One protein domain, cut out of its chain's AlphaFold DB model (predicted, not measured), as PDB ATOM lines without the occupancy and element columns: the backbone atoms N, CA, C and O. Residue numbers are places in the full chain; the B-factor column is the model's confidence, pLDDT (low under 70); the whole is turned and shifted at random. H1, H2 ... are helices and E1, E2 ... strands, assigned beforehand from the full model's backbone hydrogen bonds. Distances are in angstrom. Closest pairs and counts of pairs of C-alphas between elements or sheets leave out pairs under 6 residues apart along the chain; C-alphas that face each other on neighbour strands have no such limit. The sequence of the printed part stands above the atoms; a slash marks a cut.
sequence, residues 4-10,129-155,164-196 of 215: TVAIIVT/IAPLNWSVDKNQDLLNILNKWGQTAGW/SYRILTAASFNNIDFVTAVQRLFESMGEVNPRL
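What this domain is: This is residues 4 to 10, 129 to 155 and 164 to 196 of the 215 residues of an uncharacterized protein of Escherichia coli (UniProt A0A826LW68). Two helices, H1 and H2, run side by side in opposite directions next to a ribbon of two antiparallel strands, E2 and E4, with H1 near E2 and H2 near both strands. A second, smaller pair of parallel strands, E1 and E3, lies at one end of the long axis, near the first residues of H1. The printed part has 67 residues with four named strands and two named helices, in the order E1 E2 H1 E3 E4 H2, and its class is mixed, helices and strands. The whole is compact, with a radius of gyration of the C-alphas of 11.4 A, and elongated, with spans of 33 by 20 by 20 A.

Where its parts are: E1, residues 4 to 7, begins with C-alpha 4 at (-51.656, 10.458, -14.789). After a cut comes E2, residues 132 to 136, 13.2 A long. H1, residues 142 to 153, is 16.1 A long and begins with C-alpha 142 at (-43.345, 16.171, -10.767). After a second cut comes E3, residues 164 to 167, and then E4, residues 171 to 176, 13.7 A long. H2, residues 178 to 189, is 16.4 A long and ends with C-alpha 189 at (-43.680, 22.618, -19.047).

How they stand to each other: E1 and E3 are parallel neighbours at 29 degrees, with N 5 and O 164 within hydrogen-bond range at 2.9 A and N 166 and O 5 at 2.8 A. The closest C-alphas of H1 and E3, those of Leu 142 and Tyr 165, are 5.5 A apart. E2 and E4 are antiparallel neighbours at 171 degrees, with N 134 and O 173 within hydrogen-bond range at 2.9 A and N 136 and O 171 at 2.8 A. The closest C-alphas of E2 and H1, those of Val 136 and Ile 145, are 6.9 A apart. The closest C-alphas of E4 and H2, those of Phe 173 and Ala 181, are 6.5 A apart. H1 and H2 touch, H2 with residues 178 to 182 alone; the closest C-alphas, those of Ala 153 and Phe 178, are 6.4 A apart. Their lines stand at a shallow tilt of 20 degrees, opposite ways. H1 and E4 are apart, and E2 and E3 are only just apart, 8.1 A at the closest C-alphas. In H1 and H2 every O i to N i+4 pair is within hydrogen-bond range.

The domain as a whole: The two C-alphas farthest apart, those of Thr 4 and Ala 130, are 34.2 A apart. Residues 11 to 128 are not printed, and C-alphas 10 and 129 are 26.6 A apart across that cut. Residues 156 to 163 are not printed either, with 20.2 A between C-alphas 155 and 164. The links E2 to H1, E3 to E4 and E4 to H2 are tight. The mean pLDDT of the printed part is 89.2, and residues 129 to 130 are under 70.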
ATOM      1  N   THR A   4     -53.006  10.127 -14.311       81.12
ATOM      2  CA  THR A   4     -51.656  10.458 -14.789       81.12
ATOM      3  C   THR A   4     -51.721  11.346 -16.028       81.12
ATOM      4  O   THR A   4     -52.314  10.959 -17.032       81.12
ATOM      5  N   VAL A   5     -51.069  12.504 -15.971       82.88
ATOM      6  CA  VAL A   5     -50.861  13.423 -17.099       82.88
ATOM      7  C   VAL A   5     -49.389  13.366 -17.497       82.88
ATOM      8  O   VAL A   5     -48.517  13.330 -16.631       82.88
ATOM      9  N   ALA A   6     -49.091  13.344 -18.793       83.31
ATOM     10  CA  ALA A   6     -47.720  13.378 -19.292       83.31
ATOM     11  C   ALA A   6     -47.358  14.790 -19.778       83.31
ATOM     12  O   ALA A   6     -48.167  15.434 -20.443       83.31
ATOM     13  N   ILE A   7     -46.154  15.261 -19.450       79.88
ATOM     14  CA  ILE A   7     -45.663  16.605 -19.780       79.88
ATOM     15  C   ILE A   7     -44.358  16.506 -20.569       79.88
ATOM     16  O   ILE A   7     -43.468  15.733 -20.211       79.88
ATOM     17  N   ILE A   8     -44.213  17.329 -21.605       78.44
ATOM     18  CA  ILE A   8     -42.944  17.556 -22.302       78.44
ATOM     19  C   ILE A   8     -42.396  18.907 -21.840       78.44
ATOM     20  O   ILE A   8     -43.057  19.927 -21.998       78.44
ATOM     21  N   VAL A   9     -41.191  18.908 -21.271       73.50
ATOM     22  CA  VAL A   9     -40.457  20.135 -20.935       73.50
ATOM     23  C   VAL A   9     -39.712  20.623 -22.177       73.50
ATOM     24  O   VAL A   9     -38.935  19.868 -22.769       73.50
ATOM     25  N   THR A  10     -39.953  21.878 -22.555       72.12
ATOM     26  CA  THR A  10     -39.378  22.561 -23.720       72.12
ATOM     27  C   THR A  10     -38.155  23.381 -23.310       72.12
ATOM     28  O   THR A  10     -38.257  24.315 -22.518       72.12
ATOM     29  N   ILE A 129     -29.104  30.429   0.240       62.78
ATOM     30  CA  ILE A 129     -28.647  29.125  -0.247       62.78
ATOM     31  C   ILE A 129     -27.871  29.419  -1.523       62.78
ATOM     32  O   ILE A 129     -28.431  30.013  -2.445       62.78
ATOM     33  N   ALA A 130     -26.589  29.048  -1.552       67.31
ATOM     34  CA  ALA A 130     -25.748  29.241  -2.728       67.31
ATOM     35  C   ALA A 130     -26.462  28.671  -3.970       67.31
ATOM     36  O   ALA A 130     -27.056  27.595  -3.852       67.31
ATOM     37  N   PRO A 131     -26.450  29.360  -5.127       76.44
ATOM     38  CA  PRO A 131     -27.246  28.934  -6.270       76.44
ATOM     39  C   PRO A 131     -26.895  27.502  -6.682       76.44
ATOM     40  O   PRO A 131     -25.726  27.143  -6.828       76.44
ATOM     41  N   LEU A 132     -27.924  26.674  -6.827       87.88
ATOM     42  CA  LEU A 132     -27.800  25.231  -7.004       87.88
ATOM     43  C   LEU A 132     -28.003  24.847  -8.472       87.88
ATOM     44  O   LEU A 132     -28.525  25.618  -9.282       87.88
ATOM     45  N   ASN A 133     -27.581  23.628  -8.801       91.56
ATOM     46  CA  ASN A 133     -27.871  23.000 -10.083       91.56
ATOM     47  C   ASN A 133     -29.053  22.052  -9.897       91.56
ATOM     48  O   ASN A 133     -28.971  21.086  -9.139       91.56
ATOM     49  N   TRP A 134     -30.145  22.339 -10.595       93.94
ATOM     50  CA  TRP A 134     -31.402  21.610 -10.507       93.94
ATOM     51  C   TRP A 134     -31.592  20.782 -11.771       93.94
ATOM     52  O   TRP A 134     -31.576  21.329 -12.874       93.94
ATOM     53  N   SER A 135     -31.776  19.471 -11.631       93.06
ATOM     54  CA  SER A 135     -32.019  18.570 -12.756       93.06
ATOM     55  C   SER A 135     -33.338  17.817 -12.620       93.06
ATOM     56  O   SER A 135     -33.808  17.499 -11.523       93.06
ATOM     57  N   VAL A 136     -33.928  17.540 -13.778       91.94
ATOM     58  CA  VAL A 136     -35.078  16.667 -13.975       91.94
ATOM     59  C   VAL A 136     -34.656  15.559 -14.922       91.94
ATOM     60  O   VAL A 136     -34.205  15.837 -16.033       91.94
ATOM     61  N   ASP A 137     -34.846  14.311 -14.508       89.12
ATOM     62  CA  ASP A 137     -34.651  13.154 -15.375       89.12
ATOM     63  C   ASP A 137     -35.948  12.770 -16.093       89.12
ATOM     64  O   ASP A 137     -37.061  12.938 -15.583       89.12
ATOM     65  N   LYS A 138     -35.797  12.169 -17.274       89.31
ATOM     66  CA  LYS A 138     -36.914  11.623 -18.044       89.31
ATOM     67  C   LYS A 138     -37.694  10.569 -17.242       89.31
ATOM     68  O   LYS A 138     -37.121   9.727 -16.553       89.31
ATOM     69  N   ASN A 139     -39.014  10.568 -17.415       89.94
ATOM     70  CA  ASN A 139     -39.992   9.667 -16.799       89.94
ATOM     71  C   ASN A 139     -40.125   9.785 -15.266       89.94
ATOM     72  O   ASN A 139     -40.745   8.907 -14.651       89.94
ATOM     73  N   GLN A 140     -39.606  10.855 -14.652       91.25
ATOM     74  CA  GLN A 140     -39.854  11.199 -13.247       91.25
ATOM     75  C   GLN A 140     -41.255  11.806 -13.042       91.25
ATOM     76  O   GLN A 140     -41.868  12.344 -13.965       91.25
ATOM     77  N   ASP A 141     -41.759  11.714 -11.812       93.44
ATOM     78  CA  ASP A 141     -42.989  12.374 -11.365       93.44
ATOM     79  C   ASP A 141     -42.683  13.771 -10.788       93.44
ATOM     80  O   ASP A 141     -41.708  13.947 -10.053       93.44
ATOM     81  N   LEU A 142     -43.513  14.761 -11.128       94.38
ATOM     82  CA  LEU A 142     -43.345  16.171 -10.767       94.38
ATOM     83  C   LEU A 142     -43.375  16.402  -9.251       94.38
ATOM     84  O   LEU A 142     -42.562  17.173  -8.748       94.38
ATOM     85  N   LEU A 143     -44.249  15.715  -8.509       95.31
ATOM     86  CA  LEU A 143     -44.285  15.825  -7.050       95.31
ATOM     87  C   LEU A 143     -42.994  15.257  -6.443       95.31
ATOM     88  O   LEU A 143     -42.410  15.880  -5.560       95.31
ATOM     89  N   ASN A 144     -42.492  14.125  -6.946       95.31
ATOM     90  CA  ASN A 144     -41.212  13.569  -6.494       95.31
ATOM     91  C   ASN A 144     -40.023  14.512  -6.765       95.31
ATOM     92  O   ASN A 144     -39.150  14.661  -5.910       95.31
ATOM     93  N   ILE A 145     -39.987  15.162  -7.934       95.38
ATOM     94  CA  ILE A 145     -38.960  16.162  -8.278       95.38
ATOM     95  C   ILE A 145     -39.029  17.348  -7.315       95.38
ATOM     96  O   ILE A 145     -38.026  17.681  -6.686       95.38
ATOM     97  N   LEU A 146     -40.213  17.951  -7.167       96.19
ATOM     98  CA  LEU A 146     -40.405  19.119  -6.311       96.19
ATOM     99  C   LEU A 146     -40.092  18.795  -4.848       96.19
ATOM    100  O   LEU A 146     -39.402  19.579  -4.209       96.19
ATOM    101  N   ASN A 147     -40.503  17.628  -4.338       96.44
ATOM    102  CA  ASN A 147     -40.164  17.173  -2.986       96.44
ATOM    103  C   ASN A 147     -38.647  17.066  -2.770       96.44
ATOM    104  O   ASN A 147     -38.149  17.518  -1.741       96.44
ATOM    105  N   LYS A 148     -37.905  16.497  -3.731       95.44
ATOM    106  CA  LYS A 148     -36.436  16.412  -3.659       95.44
ATOM    107  C   LYS A 148     -35.804  17.801  -3.664       95.44
ATOM    108  O   LYS A 148     -35.001  18.103  -2.787       95.44
ATOM    109  N   TRP A 149     -36.183  18.646  -4.625       95.31
ATOM    110  CA  TRP A 149     -35.647  20.003  -4.740       95.31
ATOM    111  C   TRP A 149     -35.972  20.844  -3.498       95.31
ATOM    112  O   TRP A 149     -35.103  21.547  -2.990       95.31
ATOM    113  N   GLY A 150     -37.194  20.711  -2.977       94.75
ATOM    114  CA  GLY A 150     -37.649  21.358  -1.754       94.75
ATOM    115  C   GLY A 150     -36.817  20.930  -0.550       94.75
ATOM    116  O   GLY A 150     -36.232  21.782   0.109       94.75
ATOM    117  N   GLN A 151     -36.633  19.625  -0.328       94.44
ATOM    118  CA  GLN A 151     -35.763  19.116   0.741       94.44
ATOM    119  C   GLN A 151     -34.322  19.635   0.624       94.44
ATOM    120  O   GLN A 151     -33.750  20.066   1.623       94.44
ATOM    121  N   THR A 152     -33.741  19.668  -0.583       92.00
ATOM    122  CA  THR A 152     -32.404  20.248  -0.814       92.00
ATOM    123  C   THR A 152     -32.355  21.756  -0.531       92.00
ATOM    124  O   THR A 152     -31.344  22.253  -0.037       92.00
ATOM    125  N   ALA A 153     -33.435  22.490  -0.805       91.81
ATOM    126  CA  ALA A 153     -33.543  23.929  -0.569       91.81
ATOM    127  C   ALA A 153     -34.078  24.309   0.832       91.81
ATOM    128  O   ALA A 153     -34.193  25.496   1.143       91.81
ATOM    129  N   GLY A 154     -34.468  23.347   1.670       93.25
ATOM    130  CA  GLY A 154     -35.229  23.626   2.893       93.25
ATOM    131  C   GLY A 154     -36.555  24.352   2.619       93.25
ATOM    132  O   GLY A 154     -36.829  25.373   3.252       93.25
ATOM    133  N   TRP A 155     -37.319  23.860   1.640       95.62
ATOM    134  CA  TRP A 155     -38.688  24.262   1.306       95.62
ATOM    135  C   TRP A 155     -39.650  23.080   1.441       95.62
ATOM    136  O   TRP A 155     -39.373  21.986   0.942       95.62
ATOM    137  N   SER A 164     -51.440  13.119 -10.944       91.19
ATOM    138  CA  SER A 164     -49.991  12.899 -10.966       91.19
ATOM    139  C   SER A 164     -49.452  13.337 -12.325       91.19
ATOM    140  O   SER A 164     -50.045  13.010 -13.353       91.19
ATOM    141  N   TYR A 165     -48.336  14.060 -12.351       92.69
ATOM    142  CA  TYR A 165     -47.783  14.610 -13.589       92.69
ATOM    143  C   TYR A 165     -46.403  14.024 -13.845       92.69
ATOM    144  O   TYR A 165     -45.498  14.160 -13.025       92.69
ATOM    145  N   ARG A 166     -46.236  13.372 -14.994       92.88
ATOM    146  CA  ARG A 166     -45.005  12.684 -15.374       92.88
ATOM    147  C   ARG A 166     -44.268  13.460 -16.450       92.88
ATOM    148  O   ARG A 166     -44.802  13.664 -17.538       92.88
ATOM    149  N   ILE A 167     -43.030  13.839 -16.170       89.75
ATOM    150  CA  ILE A 167     -42.191  14.557 -17.125       89.75
ATOM    151  C   ILE A 167     -41.522  13.552 -18.078       89.75
ATOM    152  O   ILE A 167     -40.912  12.576 -17.646       89.75
ATOM    153  N   LEU A 168     -41.651  13.774 -19.389       87.12
ATOM    154  CA  LEU A 168     -41.179  12.883 -20.460       87.12
ATOM    155  C   LEU A 168     -39.805  13.257 -21.044       87.12
ATOM    156  O   LEU A 168     -39.252  12.495 -21.842       87.12
ATOM    157  N   THR A 169     -39.251  14.406 -20.667       85.50
ATOM    158  CA  THR A 169     -37.950  14.914 -21.129       85.50
ATOM    159  C   THR A 169     -37.050  15.243 -19.942       85.50
ATOM    160  O   THR A 169     -37.527  15.464 -18.836       85.50
ATOM    161  N   ALA A 170     -35.733  15.227 -20.139       87.62
ATOM    162  CA  ALA A 170     -34.828  15.753 -19.122       87.62
ATOM    163  C   ALA A 170     -34.865  17.292 -19.135       87.62
ATOM    164  O   ALA A 170     -35.157  17.878 -20.175       87.62
ATOM    165  N   ALA A 171     -34.537  17.934 -18.016       89.19
ATOM    166  CA  ALA A 171     -34.340  19.381 -17.919       89.19
ATOM    167  C   ALA A 171     -33.187  19.696 -16.958       89.19
ATOM    168  O   ALA A 171     -32.942  18.937 -16.019       89.19
ATOM    169  N   SER A 172     -32.479  20.803 -17.167       92.00
ATOM    170  CA  SER A 172     -31.439  21.259 -16.240       92.00
ATOM    171  C   SER A 172     -31.398  22.778 -16.135       92.00
ATOM    172  O   SER A 172     -31.511  23.499 -17.126       92.00
ATOM    173  N   PHE A 173     -31.235  23.262 -14.906       92.25
ATOM    174  CA  PHE A 173     -31.190  24.677 -14.571       92.25
ATOM    175  C   PHE A 173     -30.022  24.909 -13.610       92.25
ATOM    176  O   PHE A 173     -30.064  24.501 -12.451       92.25
ATOM    177  N   ASN A 174     -28.953  25.525 -14.109       91.12
ATOM    178  CA  ASN A 174     -27.690  25.646 -13.382       91.12
ATOM    179  C   ASN A 174     -27.565  27.002 -12.681       91.12
ATOM    180  O   ASN A 174     -27.971  28.019 -13.246       91.12
ATOM    181  N   ASN A 175     -26.928  27.012 -11.507       90.38
ATOM    182  CA  ASN A 175     -26.571  28.211 -10.747       90.38
ATOM    183  C   ASN A 175     -27.759  29.171 -10.502       90.38
ATOM    184  O   ASN A 175     -27.638  30.380 -10.712       90.38
ATOM    185  N   ILE A 176     -28.907  28.641 -10.057       91.50
ATOM    186  CA  ILE A 176     -30.092  29.440  -9.683       91.50
ATOM    187  C   ILE A 176     -30.688  29.013  -8.335       91.50
ATOM    188  O   ILE A 176     -30.436  27.915  -7.834       91.50
ATOM    189  N   ASP A 177     -31.491  29.888  -7.735       92.25
ATOM    190  CA  ASP A 177     -32.260  29.585  -6.530       92.25
ATOM    191  C   ASP A 177     -33.472  28.676  -6.821       92.25
ATOM    192  O   ASP A 177     -33.893  28.498  -7.966       92.25
ATOM    193  N   PHE A 178     -34.053  28.113  -5.759       93.38
ATOM    194  CA  PHE A 178     -35.194  27.199  -5.837       93.38
ATOM    195  C   PHE A 178     -36.458  27.828  -6.449       93.38
ATOM    196  O   PHE A 178     -37.156  27.164  -7.214       93.38
ATOM    197  N   VAL A 179     -36.767  29.094  -6.143       93.69
ATOM    198  CA  VAL A 179     -37.999  29.747  -6.616       93.69
ATOM    199  C   VAL A 179     -37.907  29.968  -8.124       93.69
ATOM    200  O   VAL A 179     -38.806  29.551  -8.856       93.69
ATOM    201  N   THR A 180     -36.780  30.510  -8.595       93.44
ATOM    202  CA  THR A 180     -36.486  30.662 -10.029       93.44
ATOM    203  C   THR A 180     -36.445  29.308 -10.746       93.44
ATOM    204  O   THR A 180     -36.931  29.196 -11.872       93.44
ATOM    205  N   ALA A 181     -35.904  28.258 -10.116       95.00
ATOM    206  CA  ALA A 181     -35.859  26.918 -10.706       95.00
ATOM    207  C   ALA A 181     -37.252  26.324 -10.914       95.00
ATOM    208  O   ALA A 181     -37.539  25.788 -11.987       95.00
ATOM    209  N   VAL A 182     -38.139  26.454  -9.926       95.12
ATOM    210  CA  VAL A 182     -39.522  25.986 -10.058       95.12
ATOM    211  C   VAL A 182     -40.302  26.835 -11.064       95.12
ATOM    212  O   VAL A 182     -41.015  26.266 -11.887       95.12
ATOM    213  N   GLN A 183     -40.139  28.162 -11.075       93.81
ATOM    214  CA  GLN A 183     -40.771  29.022 -12.088       93.81
ATOM    215  C   GLN A 183     -40.377  28.593 -13.507       93.81
ATOM    216  O   GLN A 183     -41.251  28.251 -14.303       93.81
ATOM    217  N   ARG A 184     -39.072  28.475 -13.786       93.19
ATOM    218  CA  ARG A 184     -38.563  28.028 -15.094       93.19
ATOM    219  C   ARG A 184     -39.004  26.615 -15.456       93.19
ATOM    220  O   ARG A 184     -39.258  26.348 -16.629       93.19
ATOM    221  N   LEU A 185     -39.118  25.707 -14.483       92.75
ATOM    222  CA  LEU A 185     -39.665  24.371 -14.721       92.75
ATOM    223  C   LEU A 185     -41.122  24.452 -15.200       92.75
ATOM    224  O   LEU A 185     -41.469  23.809 -16.182       92.75
ATOM    225  N   PHE A 186     -41.970  25.263 -14.568       92.38
ATOM    226  CA  PHE A 186     -43.372  25.390 -14.983       92.38
ATOM    227  C   PHE A 186     -43.558  26.181 -16.285       92.38
ATOM    228  O   PHE A 186     -44.388  25.787 -17.101       92.38
ATOM    229  N   GLU A 187     -42.750  27.210 -16.536       90.12
ATOM    230  CA  GLU A 187     -42.697  27.901 -17.834       90.12
ATOM    231  C   GLU A 187     -42.338  26.930 -18.967       90.12
ATOM    232  O   GLU A 187     -43.026  26.867 -19.986       90.12
ATOM    233  N   SER A 188     -41.296  26.115 -18.770       89.06
ATOM    234  CA  SER A 188     -40.837  25.143 -19.771       89.06
ATOM    235  C   SER A 188     -41.762  23.926 -19.925       89.06
ATOM    236  O   SER A 188     -41.769  23.313 -20.992       89.06
ATOM    237  N   MET A 189     -42.585  23.596 -18.924       87.62
ATOM    238  CA  MET A 189     -43.680  22.618 -19.047       87.62
ATOM    239  C   MET A 189     -44.858  23.119 -19.907       87.62
ATOM    240  O   MET A 189     -45.627  22.296 -20.407       87.62
ATOM    241  N   GLY A 190     -44.999  24.436 -20.098       85.19
ATOM    242  CA  GLY A 190     -46.045  25.038 -20.927       85.19
ATOM    243  C   GLY A 190     -47.471  24.811 -20.408       85.19
ATOM    244  O   GLY A 190     -47.719  24.662 -19.209       85.19
ATOM    245  N   GLU A 191     -48.446  24.803 -21.322       82.94
ATOM    246  CA  GLU A 191     -49.860  24.622 -20.976       82.94
ATOM    247  C   GLU A 191     -50.210  23.155 -20.695       82.94
ATOM    248  O   GLU A 191     -50.657  22.401 -21.563       82.94
ATOM    249  N   VAL A 192     -50.035  22.751 -19.439       86.00
ATOM    250  CA  VAL A 192     -50.486  21.447 -18.937       86.00
ATOM    251  C   VAL A 192     -52.005  21.423 -18.740       86.00
ATOM    252  O   VAL A 192     -52.606  22.417 -18.332       86.00
ATOM    253  N   ASN A 193     -52.636  20.279 -19.015       84.19
ATOM    254  CA  ASN A 193     -54.078  20.075 -18.856       84.19
ATOM    255  C   ASN A 193     -54.352  18.834 -17.977       84.19
ATOM    256  O   ASN A 193     -54.006  17.727 -18.395       84.19
ATOM    257  N   PRO A 194     -54.978  18.975 -16.788       88.50
ATOM    258  CA  PRO A 194     -55.452  20.220 -16.166       88.50
ATOM    259  C   PRO A 194     -54.324  21.208 -15.837       88.50
ATOM    260  O   PRO A 194     -53.201  20.795 -15.557       88.50
ATOM    261  N   ARG A 195     -54.636  22.512 -15.848       90.06
ATOM    262  CA  ARG A 195     -53.669  23.567 -15.512       90.06
ATOM    263  C   ARG A 195     -53.242  23.456 -14.051       90.06
ATOM    264  O   ARG A 195     -54.073  23.233 -13.172       90.06
ATOM    265  N   LEU A 196     -51.952  23.665 -13.805       91.94
ATOM    266  CA  LEU A 196     -51.398  23.810 -12.466       91.94
ATOM    267  C   LEU A 196     -51.196  25.285 -12.109       91.94
ATOM    268  O   LEU A 196     -50.716  26.076 -12.918       91.94
TER     269      LEU A 196